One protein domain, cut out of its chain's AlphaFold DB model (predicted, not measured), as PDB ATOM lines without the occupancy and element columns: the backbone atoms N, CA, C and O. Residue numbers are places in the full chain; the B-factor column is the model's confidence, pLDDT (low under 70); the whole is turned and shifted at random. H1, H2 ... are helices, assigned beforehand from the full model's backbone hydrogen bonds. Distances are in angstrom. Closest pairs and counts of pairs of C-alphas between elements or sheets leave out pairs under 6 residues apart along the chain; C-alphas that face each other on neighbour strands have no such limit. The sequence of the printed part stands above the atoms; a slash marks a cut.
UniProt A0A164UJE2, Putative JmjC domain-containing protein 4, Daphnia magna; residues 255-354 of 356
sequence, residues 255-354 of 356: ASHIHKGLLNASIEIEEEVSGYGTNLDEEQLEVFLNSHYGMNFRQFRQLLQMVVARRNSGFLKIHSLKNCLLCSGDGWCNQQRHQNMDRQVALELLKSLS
ATOM      1  N   ALA A 255     -45.688  -4.684  26.007       97.25
ATOM      2  CA  ALA A 255     -45.847  -5.233  24.650       97.25
ATOM      3  C   ALA A 255     -46.997  -6.259  24.518       97.25
ATOM      4  O   ALA A 255     -47.604  -6.387  23.453       97.25
ATOM      5  N   SER A 256     -47.337  -6.970  25.596       95.44
ATOM      6  CA  SER A 256     -48.504  -7.860  25.650       95.44
ATOM      7  C   SER A 256     -49.840  -7.113  25.535       95.44
ATOM      8  O   SER A 256     -50.782  -7.655  24.958       95.44
ATOM      9  N   HIS A 257     -49.928  -5.873  26.025       95.62
ATOM     10  CA  HIS A 257     -51.105  -5.019  25.870       95.62
ATOM     11  C   HIS A 257     -51.286  -4.604  24.410       95.62
ATOM     12  O   HIS A 257     -52.404  -4.674  23.910       95.62
ATOM     13  N   ILE A 258     -50.192  -4.281  23.706       96.50
ATOM     14  CA  ILE A 258     -50.221  -3.947  22.273       96.50
ATOM     15  C   ILE A 258     -50.728  -5.156  21.481       96.50
ATOM     16  O   ILE A 258     -51.617  -5.028  20.644       96.50
ATOM     17  N   HIS A 259     -50.202  -6.348  21.780       96.25
ATOM     18  CA  HIS A 259     -50.658  -7.586  21.153       96.25
ATOM     19  C   HIS A 259     -52.147  -7.849  21.417       96.25
ATOM     20  O   HIS A 259     -52.882  -8.168  20.488       96.25
ATOM     21  N   LYS A 260     -52.613  -7.680  22.661       95.25
ATOM     22  CA  LYS A 260     -54.031  -7.839  23.010       95.25
ATOM     23  C   LYS A 260     -54.914  -6.811  22.295       95.25
ATOM     24  O   LYS A 260     -55.968  -7.187  21.799       95.25
ATOM     25  N   GLY A 261     -54.485  -5.553  22.219       95.19
ATOM     26  CA  GLY A 261     -55.198  -4.496  21.500       95.19
ATOM     27  C   GLY A 261     -55.343  -4.810  20.011       95.19
ATOM     28  O   GLY A 261     -56.450  -4.745  19.494       95.19
ATOM     29  N   LEU A 262     -54.271  -5.274  19.357       95.25
ATOM     30  CA  LEU A 262     -54.313  -5.752  17.966       95.25
ATOM     31  C   LEU A 262     -55.295  -6.915  17.771       95.25
ATOM     32  O   LEU A 262     -56.037  -6.949  16.794       95.25
ATOM     33  N   LEU A 263     -55.297  -7.880  18.697       95.31
ATOM     34  CA  LEU A 263     -56.224  -9.012  18.649       95.31
ATOM     35  C   LEU A 263     -57.678  -8.557  18.802       95.31
ATOM     36  O   LEU A 263     -58.527  -9.009  18.039       95.31
ATOM     37  N   ASN A 264     -57.960  -7.666  19.748       94.81
ATOM     38  CA  ASN A 264     -59.304  -7.132  19.947       94.81
ATOM     39  C   ASN A 264     -59.772  -6.338  18.723       94.81
ATOM     40  O   ASN A 264     -60.838  -6.630  18.200       94.81
ATOM     41  N   ALA A 265     -58.931  -5.442  18.199       95.06
ATOM     42  CA  ALA A 265     -59.221  -4.697  16.978       95.06
ATOM     43  C   ALA A 265     -59.509  -5.632  15.791       95.06
ATOM     44  O   ALA A 265     -60.418  -5.370  15.013       95.06
ATOM     45  N   SER A 266     -58.781  -6.753  15.665       95.44
ATOM     46  CA  SER A 266     -59.058  -7.724  14.594       95.44
ATOM     47  C   SER A 266     -60.449  -8.343  14.715       95.44
ATOM     48  O   SER A 266     -61.131  -8.477  13.708       95.44
ATOM     49  N   ILE A 267     -60.882  -8.654  15.939       95.06
ATOM     50  CA  ILE A 267     -62.206  -9.226  16.202       95.06
ATOM     51  C   ILE A 267     -63.291  -8.185  15.919       95.06
ATOM     52  O   ILE A 267     -64.250  -8.494  15.227       95.06
ATOM     53  N   GLU A 268     -63.119  -6.949  16.394       94.44
ATOM     54  CA  GLU A 268     -64.077  -5.856  16.175       94.44
ATOM     55  C   GLU A 268     -64.284  -5.578  14.678       94.44
ATOM     56  O   GLU A 268     -65.419  -5.470  14.217       94.44
ATOM     57  N   ILE A 269     -63.198  -5.547  13.899       94.56
ATOM     58  CA  ILE A 269     -63.252  -5.384  12.441       94.56
ATOM     59  C   ILE A 269     -63.981  -6.567  11.785       94.56
ATOM     60  O   ILE A 269     -64.842  -6.363  10.932       94.56
ATOM     61  N   GLU A 270     -63.648  -7.806  12.151       94.50
ATOM     62  CA  GLU A 270     -64.294  -9.001  11.591       94.50
ATOM     63  C   GLU A 270     -65.796  -9.055  11.926       94.50
ATOM     64  O   GLU A 270     -66.617  -9.375  11.060       94.50
ATOM     65  N   GLU A 271     -66.180  -8.702  13.154       94.19
ATOM     66  CA  GLU A 271     -67.576  -8.603  13.588       94.19
ATOM     67  C   GLU A 271     -68.329  -7.513  12.814       94.19
ATOM     68  O   GLU A 271     -69.432  -7.761  12.321       94.19
ATOM     69  N   GLU A 272     -67.724  -6.338  12.631       92.81
ATOM     70  CA  GLU A 272     -68.321  -5.252  11.854       92.81
ATOM     71  C   GLU A 272     -68.534  -5.665  10.390       92.81
ATOM     72  O   GLU A 272     -69.637  -5.522   9.857       92.81
ATOM     73  N   VAL A 273     -67.514  -6.237   9.740       92.12
ATOM     74  CA  VAL A 273     -67.595  -6.646   8.331       92.12
ATOM     75  C   VAL A 273     -68.573  -7.807   8.122       92.12
ATOM     76  O   VAL A 273     -69.372  -7.772   7.179       92.12
ATOM     77  N   SER A 274     -68.580  -8.798   9.017       92.06
ATOM     78  CA  SER A 274     -69.537  -9.913   8.962       92.06
ATOM     79  C   SER A 274     -70.987  -9.463   9.150       92.06
ATOM     80  O   SER A 274     -71.887 -10.038   8.529       92.06
ATOM     81  N   GLY A 275     -71.218  -8.368   9.882       91.81
ATOM     82  CA  GLY A 275     -72.515  -7.693   9.972       91.81
ATOM     83  C   GLY A 275     -73.079  -7.225   8.622       91.81
ATOM     84  O   GLY A 275     -74.298  -7.140   8.466       91.81
ATOM     85  N   TYR A 276     -72.224  -7.007   7.616       91.62
ATOM     86  CA  TYR A 276     -72.617  -6.677   6.239       91.62
ATOM     87  C   TYR A 276     -72.745  -7.904   5.315       91.62
ATOM     88  O   TYR A 276     -72.969  -7.752   4.113       91.62
ATOM     89  N   GLY A 277     -72.628  -9.126   5.846       90.69
ATOM     90  CA  GLY A 277     -72.792 -10.368   5.083       90.69
ATOM     91  C   GLY A 277     -71.583 -10.756   4.227       90.69
ATOM     92  O   GLY A 277     -71.738 -11.501   3.258       90.69
ATOM     93  N   THR A 278     -70.389 -10.264   4.562       92.50
ATOM     94  CA  THR A 278     -69.123 -10.620   3.901       92.50
ATOM     95  C   THR A 278     -68.034 -10.914   4.932       92.50
ATOM     96  O   THR A 278     -68.179 -10.573   6.095       92.50
ATOM     97  N   ASN A 279     -66.937 -11.546   4.515       91.81
ATOM     98  CA  ASN A 279     -65.762 -11.781   5.358       91.81
ATOM     99  C   ASN A 279     -64.528 -11.138   4.723       91.81
ATOM    100  O   ASN A 279     -64.503 -10.924   3.508       91.81
ATOM    101  N   LEU A 280     -63.519 -10.858   5.544       91.88
ATOM    102  CA  LEU A 280     -62.223 -10.368   5.089       91.88
ATOM    103  C   LEU A 280     -61.286 -11.537   4.782       91.88
ATOM    104  O   LEU A 280     -61.269 -12.534   5.504       91.88
ATOM    105  N   ASP A 281     -60.486 -11.395   3.729       93.56
ATOM    106  CA  ASP A 281     -59.255 -12.173   3.604       93.56
ATOM    107  C   ASP A 281     -58.128 -11.580   4.478       93.56
ATOM    108  O   ASP A 281     -58.262 -10.505   5.071       93.56
ATOM    109  N   GLU A 282     -57.003 -12.296   4.576       91.06
ATOM    110  CA  GLU A 282     -55.865 -11.885   5.410       91.06
ATOM    111  C   GLU A 282     -55.277 -10.524   5.003       91.06
ATOM    112  O   GLU A 282     -54.881  -9.743   5.869       91.06
ATOM    113  N   GLU A 283     -55.219 -10.208   3.705       94.50
ATOM    114  CA  GLU A 283     -54.626  -8.948   3.241       94.50
ATOM    115  C   GLU A 283     -55.557  -7.774   3.540       94.50
ATOM    116  O   GLU A 283     -55.111  -6.719   3.991       94.50
ATOM    117  N   GLN A 284     -56.862  -7.968   3.343       95.19
ATOM    118  CA  GLN A 284     -57.865  -6.979   3.703       95.19
ATOM    119  C   GLN A 284     -57.844  -6.711   5.208       95.19
ATOM    120  O   GLN A 284     -57.824  -5.546   5.606       95.19
ATOM    121  N   LEU A 285     -57.770  -7.751   6.047       94.69
ATOM    122  CA  LEU A 285     -57.666  -7.584   7.498       94.69
ATOM    123  C   LEU A 285     -56.425  -6.768   7.891       94.69
ATOM    124  O   LEU A 285     -56.534  -5.856   8.707       94.69
ATOM    125  N   GLU A 286     -55.259  -7.030   7.292       96.00
ATOM    126  CA  GLU A 286     -54.031  -6.260   7.555       96.00
ATOM    127  C   GLU A 286     -54.166  -4.776   7.151       96.00
ATOM    128  O   GLU A 286     -53.592  -3.904   7.814       96.00
ATOM    129  N   VAL A 287     -54.933  -4.463   6.098       95.88
ATOM    130  CA  VAL A 287     -55.239  -3.081   5.684       95.88
ATOM    131  C   VAL A 287     -56.201  -2.408   6.666       95.88
ATOM    132  O   VAL A 287     -55.914  -1.302   7.133       95.88
ATOM    133  N   PHE A 288     -57.309  -3.070   7.016       95.00
ATOM    134  CA  PHE A 288     -58.288  -2.537   7.967       95.00
ATOM    135  C   PHE A 288     -57.668  -2.328   9.349       95.00
ATOM    136  O   PHE A 288     -57.837  -1.258   9.929       95.00
ATOM    137  N   LEU A 289     -56.872  -3.282   9.840       94.94
ATOM    138  CA  LEU A 289     -56.144  -3.155  11.104       94.94
ATOM    139  C   LEU A 289     -55.203  -1.956  11.106       94.94
ATOM    140  O   LEU A 289     -55.198  -1.182  12.059       94.94
ATOM    141  N   ASN A 290     -54.435  -1.766  10.031       93.12
ATOM    142  CA  ASN A 290     -53.535  -0.622   9.948       93.12
ATOM    143  C   ASN A 290     -54.304   0.708   9.968       93.12
ATOM    144  O   ASN A 290     -53.825   1.670  10.556       93.12
ATOM    145  N   SER A 291     -55.494   0.770   9.364       92.00
ATOM    146  CA  SER A 291     -56.318   1.984   9.375       92.00
ATOM    147  C   SER A 291     -57.048   2.215  10.702       92.00
ATOM    148  O   SER A 291     -57.211   3.363  11.102       92.00
ATOM    149  N   HIS A 292     -57.527   1.154  11.351       90.94
ATOM    150  CA  HIS A 292     -58.356   1.230  12.554       90.94
ATOM    151  C   HIS A 292     -57.507   1.318  13.828       90.94
ATOM    152  O   HIS A 292     -57.727   2.181  14.672       90.94
ATOM    153  N   TYR A 293     -56.507   0.445  13.957       93.00
ATOM    154  CA  TYR A 293     -55.637   0.379  15.129       93.00
ATOM    155  C   TYR A 293     -54.364   1.220  14.968       93.00
ATOM    156  O   TYR A 293     -53.708   1.531  15.958       93.00
ATOM    157  N   GLY A 294     -53.995   1.571  13.729       92.19
ATOM    158  CA  GLY A 294     -52.764   2.288  13.377       92.19
ATOM    159  C   GLY A 294     -51.547   1.376  13.168       92.19
ATOM    160  O   GLY A 294     -50.470   1.861  12.838       92.19
ATOM    161  N   MET A 295     -51.673   0.078  13.450       93.75
ATOM    162  CA  MET A 295     -50.625  -0.928  13.281       93.75
ATOM    163  C   MET A 295     -51.292  -2.254  12.934       93.75
ATOM    164  O   MET A 295     -52.363  -2.559  13.454       93.75
ATOM    165  N   ASN A 296     -50.656  -3.054  12.087       95.44
ATOM    166  CA  ASN A 296     -51.150  -4.379  11.725       95.44
ATOM    167  C   ASN A 296     -50.229  -5.513  12.211       95.44
ATOM    168  O   ASN A 296     -49.145  -5.274  12.759       95.44
ATOM    169  N   PHE A 297     -50.662  -6.769  12.058       96.12
ATOM    170  CA  PHE A 297     -49.900  -7.917  12.560       96.12
ATOM    171  C   PHE A 297     -48.553  -8.054  11.850       96.12
ATOM    172  O   PHE A 297     -47.558  -8.415  12.489       96.12
ATOM    173  N   ARG A 298     -48.487  -7.724  10.556       95.56
ATOM    174  CA  ARG A 298     -47.242  -7.726   9.778       95.56
ATOM    175  C   ARG A 298     -46.208  -6.757  10.351       95.56
ATOM    176  O   ARG A 298     -45.075  -7.171  10.605       95.56
ATOM    177  N   GLN A 299     -46.587  -5.505  10.594       95.62
ATOM    178  CA  GLN A 299     -45.712  -4.491  11.192       95.62
ATOM    179  C   GLN A 299     -45.310  -4.873  12.616       95.62
ATOM    180  O   GLN A 299     -44.127  -4.820  12.954       95.62
ATOM    181  N   PHE A 300     -46.256  -5.340  13.436       97.00
ATOM    182  CA  PHE A 300     -45.952  -5.757  14.804       97.00
ATOM    183  C   PHE A 300     -44.962  -6.933  14.831       97.00
ATOM    184  O   PHE A 300     -43.987  -6.916  15.582       97.00
ATOM    185  N   ARG A 301     -45.123  -7.922  13.941       96.94
ATOM    186  CA  ARG A 301     -44.173  -9.035  13.778       96.94
ATOM    187  C   ARG A 301     -42.781  -8.540  13.372       96.94
ATOM    188  O   ARG A 301     -41.793  -8.990  13.952       96.94
ATOM    189  N   GLN A 302     -42.692  -7.618  12.413       96.06
ATOM    190  CA  GLN A 302     -41.419  -7.022  11.990       96.06
ATOM    191  C   GLN A 302     -40.742  -6.253  13.130       96.06
ATOM    192  O   GLN A 302     -39.531  -6.376  13.321       96.06
ATOM    193  N   LEU A 303     -41.515  -5.508  13.922       96.50
ATOM    194  CA  LEU A 303     -41.026  -4.800  15.100       96.50
ATOM    195  C   LEU A 303     -40.447  -5.779  16.128       96.50
ATOM    196  O   LEU A 303     -39.316  -5.599  16.577       96.50
ATOM    197  N   LEU A 304     -41.159  -6.859  16.458       97.62
ATOM    198  CA  LEU A 304     -40.658  -7.873  17.392       97.62
ATOM    199  C   LEU A 304     -39.395  -8.574  16.861       97.62
ATOM    200  O   LEU A 304     -38.447  -8.798  17.616       97.62
ATOM    201  N   GLN A 305     -39.338  -8.880  15.561       96.62
ATOM    202  CA  GLN A 305     -38.138  -9.431  14.916       96.62
ATOM    203  C   GLN A 305     -36.950  -8.466  15.006       96.62
ATOM    204  O   GLN A 305     -35.836  -8.894  15.321       96.62
ATOM    205  N   MET A 306     -37.184  -7.168  14.790       95.19
ATOM    206  CA  MET A 306     -36.171  -6.127  14.958       95.19
ATOM    207  C   MET A 306     -35.658  -6.087  16.402       95.19
ATOM    208  O   MET A 306     -34.443  -6.061  16.606       95.19
ATOM    209  N   VAL A 307     -36.551  -6.120  17.396       94.94
ATOM    210  CA  VAL A 307     -36.169  -6.155  18.816       94.94
ATOM    211  C   VAL A 307     -35.270  -7.362  19.084       94.94
ATOM    212  O   VAL A 307     -34.148  -7.188  19.558       94.94
ATOM    213  N   VAL A 308     -35.681  -8.576  18.697       95.75
ATOM    214  CA  VAL A 308     -34.869  -9.795  18.879       95.75
ATOM    215  C   VAL A 308     -33.492  -9.665  18.220       95.75
ATOM    216  O   VAL A 308     -32.479  -9.967  18.856       95.75
ATOM    217  N   ALA A 309     -33.435  -9.199  16.970       93.75
ATOM    218  CA  ALA A 309     -32.183  -9.038  16.235       93.75
ATOM    219  C   ALA A 309     -31.234  -8.044  16.922       93.75
ATOM    220  O   ALA A 309     -30.051  -8.340  17.096       93.75
ATOM    221  N   ARG A 310     -31.756  -6.898  17.374       90.69
ATOM    222  CA  ARG A 310     -30.980  -5.867  18.077       90.69
ATOM    223  C   ARG A 310     -30.487  -6.334  19.443       90.69
ATOM    224  O   ARG A 310     -29.330  -6.112  19.782       90.69
ATOM    225  N   ARG A 311     -31.326  -7.020  20.224       89.94
ATOM    226  CA  ARG A 311     -30.900  -7.551  21.530       89.94
ATOM    227  C   ARG A 311     -29.847  -8.659  21.375       89.94
ATOM    228  O   ARG A 311     -28.925  -8.712  22.180       89.94
ATOM    229  N   ASN A 312     -29.908  -9.472  20.314       88.81
ATOM    230  CA  ASN A 312     -28.866 -10.464  19.999       88.81
ATOM    231  C   ASN A 312     -27.520  -9.833  19.611       88.81
ATOM    232  O   ASN A 312     -26.478 -10.389  19.945       88.81
ATOM    233  N   SER A 313     -27.524  -8.692  18.916       85.75
ATOM    234  CA  SER A 313     -26.292  -7.981  18.545       85.75
ATOM    235  C   SER A 313     -25.713  -7.123  19.678       85.75
ATOM    236  O   SER A 313     -24.726  -6.421  19.471       85.75
ATOM    237  N   GLY A 314     -26.326  -7.147  20.868       76.94
ATOM    238  CA  GLY A 314     -25.970  -6.274  21.987       76.94
ATOM    239  C   GLY A 314     -26.375  -4.811  21.774       76.94
ATOM    240  O   GLY A 314     -26.043  -3.956  22.599       76.94
ATOM    241  N   PHE A 315     -27.110  -4.502  20.701       69.00
ATOM    242  CA  PHE A 315     -27.596  -3.161  20.424       69.00
ATOM    243  C   PHE A 315     -28.735  -2.801  21.386       69.00
ATOM    244  O   PHE A 315     -29.876  -3.259  21.262       69.00
ATOM    245  N   LEU A 316     -28.425  -1.909  22.326       66.06
ATOM    246  CA  LEU A 316     -29.401  -0.984  22.887       66.06
ATOM    247  C   LEU A 316     -28.931   0.431  22.617       66.06
ATOM    248  O   LEU A 316     -27.811   0.802  22.972       66.06
ATOM    249  N   LYS A 317     -29.821   1.230  22.034       58.09
ATOM    250  CA  LYS A 317     -29.607   2.651  21.785       58.09
ATOM    251  C   LYS A 317     -29.771   3.424  23.099       58.09
ATOM    252  O   LYS A 317     -30.669   4.238  23.232       58.09
ATOM    253  N   ILE A 318     -28.926   3.140  24.092       56.44
ATOM    254  CA  ILE A 318     -28.934   3.884  25.349       56.44
ATOM    255  C   ILE A 318     -27.561   4.484  25.599       56.44
ATOM    256  O   ILE A 318     -26.677   3.862  26.183       56.44
ATOM    257  N   HIS A 319     -27.382   5.715  25.122       45.78
ATOM    258  CA  HIS A 319     -26.178   6.502  25.389       45.78
ATOM    259  C   HIS A 319     -26.033   6.874  26.882       45.78
ATOM    260  O   HIS A 319     -24.925   7.193  27.306       45.78
ATOM    261  N   SER A 320     -27.090   6.731  27.698       43.84
ATOM    262  CA  SER A 320     -27.139   7.170  29.104       43.84
ATOM    263  C   SER A 320     -27.130   6.062  30.176       43.84
ATOM    264  O   SER A 320     -27.018   6.360  31.362       43.84
ATOM    265  N   LEU A 321     -27.125   4.767  29.819       49.00
ATOM    266  CA  LEU A 321     -27.083   3.666  30.805       49.00
ATOM    267  C   LEU A 321     -25.706   3.519  31.463       49.00
ATOM    268  O   LEU A 321     -25.577   2.754  32.417       49.00
ATOM    269  N   LYS A 322     -24.690   4.268  31.006       44.75
ATOM    270  CA  LYS A 322     -23.421   4.399  31.741       44.75
ATOM    271  C   LYS A 322     -23.646   4.894  33.176       44.75
ATOM    272  O   LYS A 322     -22.859   4.537  34.043       44.75
ATOM    273  N   ASN A 323     -24.750   5.607  33.416       42.78
ATOM    274  CA  ASN A 323     -25.197   6.062  34.729       42.78
ATOM    275  C   ASN A 323     -26.483   5.357  35.184       42.78
ATOM    276  O   ASN A 323     -27.257   5.937  35.937       42.78
ATOM    277  N   CYS A 324     -26.748   4.118  34.746       49.69
ATOM    278  CA  CYS A 324     -27.730   3.283  35.439       49.69
ATOM    279  C   CYS A 324     -27.233   3.153  36.876       49.69
ATOM    280  O   CYS A 324     -26.316   2.369  37.121       49.69
ATOM    281  N   LEU A 325     -27.750   3.996  37.778       49.12
ATOM    282  CA  LEU A 325     -27.366   4.033  39.181       49.12
ATOM    283  C   LEU A 325     -27.411   2.589  39.674       49.12
ATOM    284  O   LEU A 325     -28.464   1.946  39.666       49.12
ATOM    285  N   LEU A 326     -26.219   2.051  39.933       49.47
ATOM    286  CA  LEU A 326     -25.969   0.651  40.232       49.47
ATOM    287  C   LEU A 326     -26.785   0.292  41.471       49.47
ATOM    288  O   LEU A 326     -26.381   0.590  42.588       49.47
ATOM    289  N   CYS A 327     -27.944  -0.336  41.283       51.19
ATOM    290  CA  CYS A 327     -28.812  -0.710  42.400       51.19
ATOM    291  C   CYS A 327     -28.328  -1.967  43.152       51.19
ATOM    292  O   CYS A 327     -29.001  -2.440  44.060       51.19
ATOM    293  N   SER A 328     -27.153  -2.513  42.823       47.38
ATOM    294  CA  SER A 328     -26.557  -3.630  43.560       47.38
ATOM    295  C   SER A 328     -25.060  -3.733  43.284       47.38
ATOM    296  O   SER A 328     -24.642  -3.666  42.132       47.38
ATOM    297  N   GLY A 329     -24.266  -3.953  44.335       47.38
ATOM    298  CA  GLY A 329     -22.811  -4.164  44.289       47.38
ATOM    299  C   GLY A 329     -22.337  -5.416  43.537       47.38
ATOM    300  O   GLY A 329     -21.159  -5.750  43.615       47.38
ATOM    301  N   ASP A 330     -23.214  -6.074  42.785       40.34
ATOM    302  CA  ASP A 330     -22.872  -7.161  41.880       40.34
ATOM    303  C   ASP A 330     -22.767  -6.576  40.472       40.34
ATOM    304  O   ASP A 330     -23.771  -6.228  39.854       40.34
ATOM    305  N   GLY A 331     -21.540  -6.439  39.966       41.31
ATOM    306  CA  GLY A 331     -21.195  -5.825  38.675       41.31
ATOM    307  C   GLY A 331     -21.740  -6.520  37.415       41.31
ATOM    308  O   GLY A 331     -21.146  -6.391  36.346       41.31
ATOM    309  N   TRP A 332     -22.847  -7.262  37.508       41.19
ATOM    310  CA  TRP A 332     -23.576  -7.802  36.367       41.19
ATOM    311  C   TRP A 332     -24.522  -6.745  35.795       41.19
ATOM    312  O   TRP A 332     -25.507  -6.334  36.400       41.19
ATOM    313  N   CYS A 333     -24.178  -6.291  34.594       52.50
ATOM    314  CA  CYS A 333     -24.793  -5.179  33.889       52.50
ATOM    315  C   CYS A 333     -26.327  -5.312  33.775       52.50
ATOM    316  O   CYS A 333     -26.828  -6.171  33.042       52.50
ATOM    317  N   ASN A 334     -27.078  -4.408  34.427       61.75
ATOM    318  CA  ASN A 334     -28.538  -4.279  34.271       61.75
ATOM    319  C   ASN A 334     -28.950  -4.237  32.787       61.75
ATOM    320  O   ASN A 334     -29.976  -4.800  32.415       61.75
ATOM    321  N   GLN A 335     -28.117  -3.661  31.913       64.75
ATOM    322  CA  GLN A 335     -28.361  -3.629  30.469       64.75
ATOM    323  C   GLN A 335     -28.482  -5.030  29.858       64.75
ATOM    324  O   GLN A 335     -29.412  -5.268  29.096       64.75
ATOM    325  N   GLN A 336     -27.596  -5.972  30.197       69.25
ATOM    326  CA  GLN A 336     -27.637  -7.327  29.633       69.25
ATOM    327  C   GLN A 336     -28.854  -8.108  30.146       69.25
ATOM    328  O   GLN A 336     -29.472  -8.874  29.405       69.25
ATOM    329  N   ARG A 337     -29.252  -7.872  31.400       74.69
ATOM    330  CA  ARG A 337     -30.488  -8.428  31.960       74.69
ATOM    331  C   ARG A 337     -31.721  -7.900  31.224       74.69
ATOM    332  O   ARG A 337     -32.538  -8.705  30.785       74.69
ATOM    333  N   HIS A 338     -31.825  -6.586  31.028       75.69
ATOM    334  CA  HIS A 338     -32.932  -5.980  30.281       75.69
ATOM    335  C   HIS A 338     -32.942  -6.414  28.807       75.69
ATOM    336  O   HIS A 338     -34.005  -6.722  28.282       75.69
ATOM    337  N   GLN A 339     -31.777  -6.560  28.163       80.44
ATOM    338  CA  GLN A 339     -31.659  -7.139  26.814       80.44
ATOM    339  C   GLN A 339     -32.255  -8.541  26.729       80.44
ATOM    340  O   GLN A 339     -33.007  -8.843  25.801       80.44
ATOM    341  N   ASN A 340     -31.916  -9.396  27.694       85.31
ATOM    342  CA  ASN A 340     -32.409 -10.764  27.740       85.31
ATOM    343  C   ASN A 340     -33.917 -10.815  28.006       85.31
ATOM    344  O   ASN A 340     -34.606 -11.582  27.337       85.31
ATOM    345  N   MET A 341     -34.430  -9.982  28.918       87.12
ATOM    346  CA  MET A 341     -35.869  -9.869  29.185       87.12
ATOM    347  C   MET A 341     -36.632  -9.401  27.942       87.12
ATOM    348  O   MET A 341     -37.578 -10.065  27.524       87.12
ATOM    349  N   ASP A 342     -36.174  -8.324  27.299       90.94
ATOM    350  CA  ASP A 342     -36.778  -7.799  26.073       90.94
ATOM    351  C   ASP A 342     -36.842  -8.867  24.978       90.94
ATOM    352  O   ASP A 342     -37.879  -9.093  24.351       90.94
ATOM    353  N   ARG A 343     -35.719  -9.563  24.770       93.62
ATOM    354  CA  ARG A 343     -35.611 -10.644  23.792       93.62
ATOM    355  C   ARG A 343     -36.582 -11.781  24.099       93.62
ATOM    356  O   ARG A 343     -37.193 -12.304  23.171       93.62
ATOM    357  N   GLN A 344     -36.688 -12.200  25.360       95.44
ATOM    358  CA  GLN A 344     -37.588 -13.281  25.766       95.44
ATOM    359  C   GLN A 344     -39.046 -12.913  25.493       95.44
ATOM    360  O   GLN A 344     -39.724 -13.665  24.795       95.44
ATOM    361  N   VAL A 345     -39.482 -11.726  25.928       96.25
ATOM    362  CA  VAL A 345     -40.846 -11.231  25.683       96.25
ATOM    363  C   VAL A 345     -41.140 -11.164  24.182       96.25
ATOM    364  O   VAL A 345     -42.166 -11.668  23.725       96.25
ATOM    365  N   ALA A 346     -40.222 -10.613  23.384       97.19
ATOM    366  CA  ALA A 346     -40.420 -10.519  21.941       97.19
ATOM    367  C   ALA A 346     -40.511 -11.900  21.261       97.19
ATOM    368  O   ALA A 346     -41.355 -12.103  20.387       97.19
ATOM    369  N   LEU A 347     -39.693 -12.875  21.677       97.06
ATOM    370  CA  LEU A 347     -39.757 -14.251  21.170       97.06
ATOM    371  C   LEU A 347     -41.060 -14.963  21.552       97.06
ATOM    372  O   LEU A 347     -41.584 -15.740  20.754       97.06
ATOM    373  N   GLU A 348     -41.574 -14.737  22.757       96.62
ATOM    374  CA  GLU A 348     -42.850 -15.304  23.203       96.62
ATOM    375  C   GLU A 348     -44.024 -14.745  22.398       96.62
ATOM    376  O   GLU A 348     -44.844 -15.521  21.902       96.62
ATOM    377  N   LEU A 349     -44.048 -13.430  22.169       96.62
ATOM    378  CA  LEU A 349     -45.066 -12.784  21.337       96.62
ATOM    379  C   LEU A 349     -44.992 -13.239  19.872       96.62
ATOM    380  O   LEU A 349     -46.020 -13.513  19.249       96.62
ATOM    381  N   LEU A 350     -43.789 -13.417  19.320       96.75
ATOM    382  CA  LEU A 350     -43.621 -13.979  17.974       96.75
ATOM    383  C   LEU A 350     -44.196 -15.396  17.860       96.75
ATOM    384  O   LEU A 350     -44.835 -15.712  16.859       96.75
ATOM    385  N   LYS A 351     -44.018 -16.238  18.888       94.38
ATOM    386  CA  LYS A 351     -44.605 -17.589  18.929       94.38
ATOM    387  C   LYS A 351     -46.129 -17.569  19.032       94.38
ATOM    388  O   LYS A 351     -46.768 -18.499  18.549       94.38
ATOM    389  N   SER A 352     -46.728 -16.567  19.681       90.06
ATOM    390  CA  SER A 352     -48.191 -16.436  19.691       90.06
ATOM    391  C   SER A 352     -48.739 -15.983  18.337       90.06
ATOM    392  O   SER A 352     -49.768 -16.494  17.911       90.06
ATOM    393  N   LEU A 353     -48.017 -15.110  17.628       87.44
ATOM    394  CA  LEU A 353     -48.393 -14.602  16.299       87.44
ATOM    395  C   LEU A 353     -48.206 -15.607  15.152       87.44
ATOM    396  O   LEU A 353     -48.568 -15.292  14.024       87.44
ATOM    397  N   SER A 354     -47.577 -16.759  15.401       75.25
ATOM    398  CA  SER A 354     -47.419 -17.843  14.420       75.25
ATOM    399  C   SER A 354     -48.463 -18.957  14.571       75.25
ATOM    400  O   SER A 354     -48.374 -19.966  13.879       75.25
TER     401      SER A 354
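Overview. This is residues 255 to 354 of the 356 residues of the protein "Putative JmjC domain-containing protein 4" of Daphnia magna (UniProt A0A164UJE2). This is a rod of four helices in two halves set end to end: in one half the short helix H2 packs across H1, and in the other H3 and H4 lie side by side as a helical hairpin. The two halves meet where H1 begins, with H1, H3 and H4 running roughly along the rod; residues 272 to 277 stick out at one end and residues 327 to 332, in the long link of the hairpin, at the other. The printed part has 100 residues with four named helices, in the order H1, H2, H3, H4, and no named strand; its class is all helix. It is loose, with a radius of gyration of the C-alphas of 18.4 A, and spans 64 by 22 by 22 A.

Arrangement. Begin at H1, residues 255 to 274, and look at its residues 262 to 270, which alone touch H2, residues 282 to 292. Their closest C-alphas are those of Ser 266 and Leu 289, 6.4 A apart, and at 71 degrees their lines are only just about perpendicular. H3, residues 297 to 312, only just touches H2, with 3 pairs of C-alphas within 8 A, using residues 297 to 298 alone; the closest are Glu 286 and Phe 297, 6.7 A, and the helices are about perpendicular at 85 degrees. H3 and H4, residues 334 to 352, form a hairpin: they touch, closest at the C-alphas of Val 308 and Arg 343, 5.0 A, and run opposite ways at a shallow tilt of 33 degrees, only just short of steep. H4 and H1 only just touch, with 3 pairs of C-alphas within 8 A, through residues 345 to 349 and 255 to 259; the closest are Ser 256 and Leu 349, 7.4 A, at a shallow tilt of 22 degrees, the same way. The packing is part aligned, part crossed. H1 and H3 are close but not clearly touching, and H2 and H4 are apart. In H1, H2, H3 and H4 every O i to N i+4 pair is within hydrogen-bond range.

Along the chain. Find C-alpha 255 at (-45.847, -5.233, 24.650); from there H1 runs 28.8 A to C-alpha 274. H2 covers 15.1 A from Glu 282 to His 292. Find C-alpha 297 at (-49.900, -7.917, 12.560), where H3 begins its 22.5 A to Asn 312. H4 runs 27.3 A from Asn 334 to C-alpha 352 at (-48.191, -16.436, 19.691).

Size, cuts and confidence. The C-alphas farthest apart are those of Gly 277 and Gly 329, 63.8 A. The printed part has no cut. The link from H3 to H4, residues 313 to 333, is long; that from H2 to H3 is tight and that from H1 to H2 short. In the B-factor column, residues 315 to 336, of which 334 to 336 belong to H4, are under 70; the mean pLDDT of the printed part of this model is 83.8.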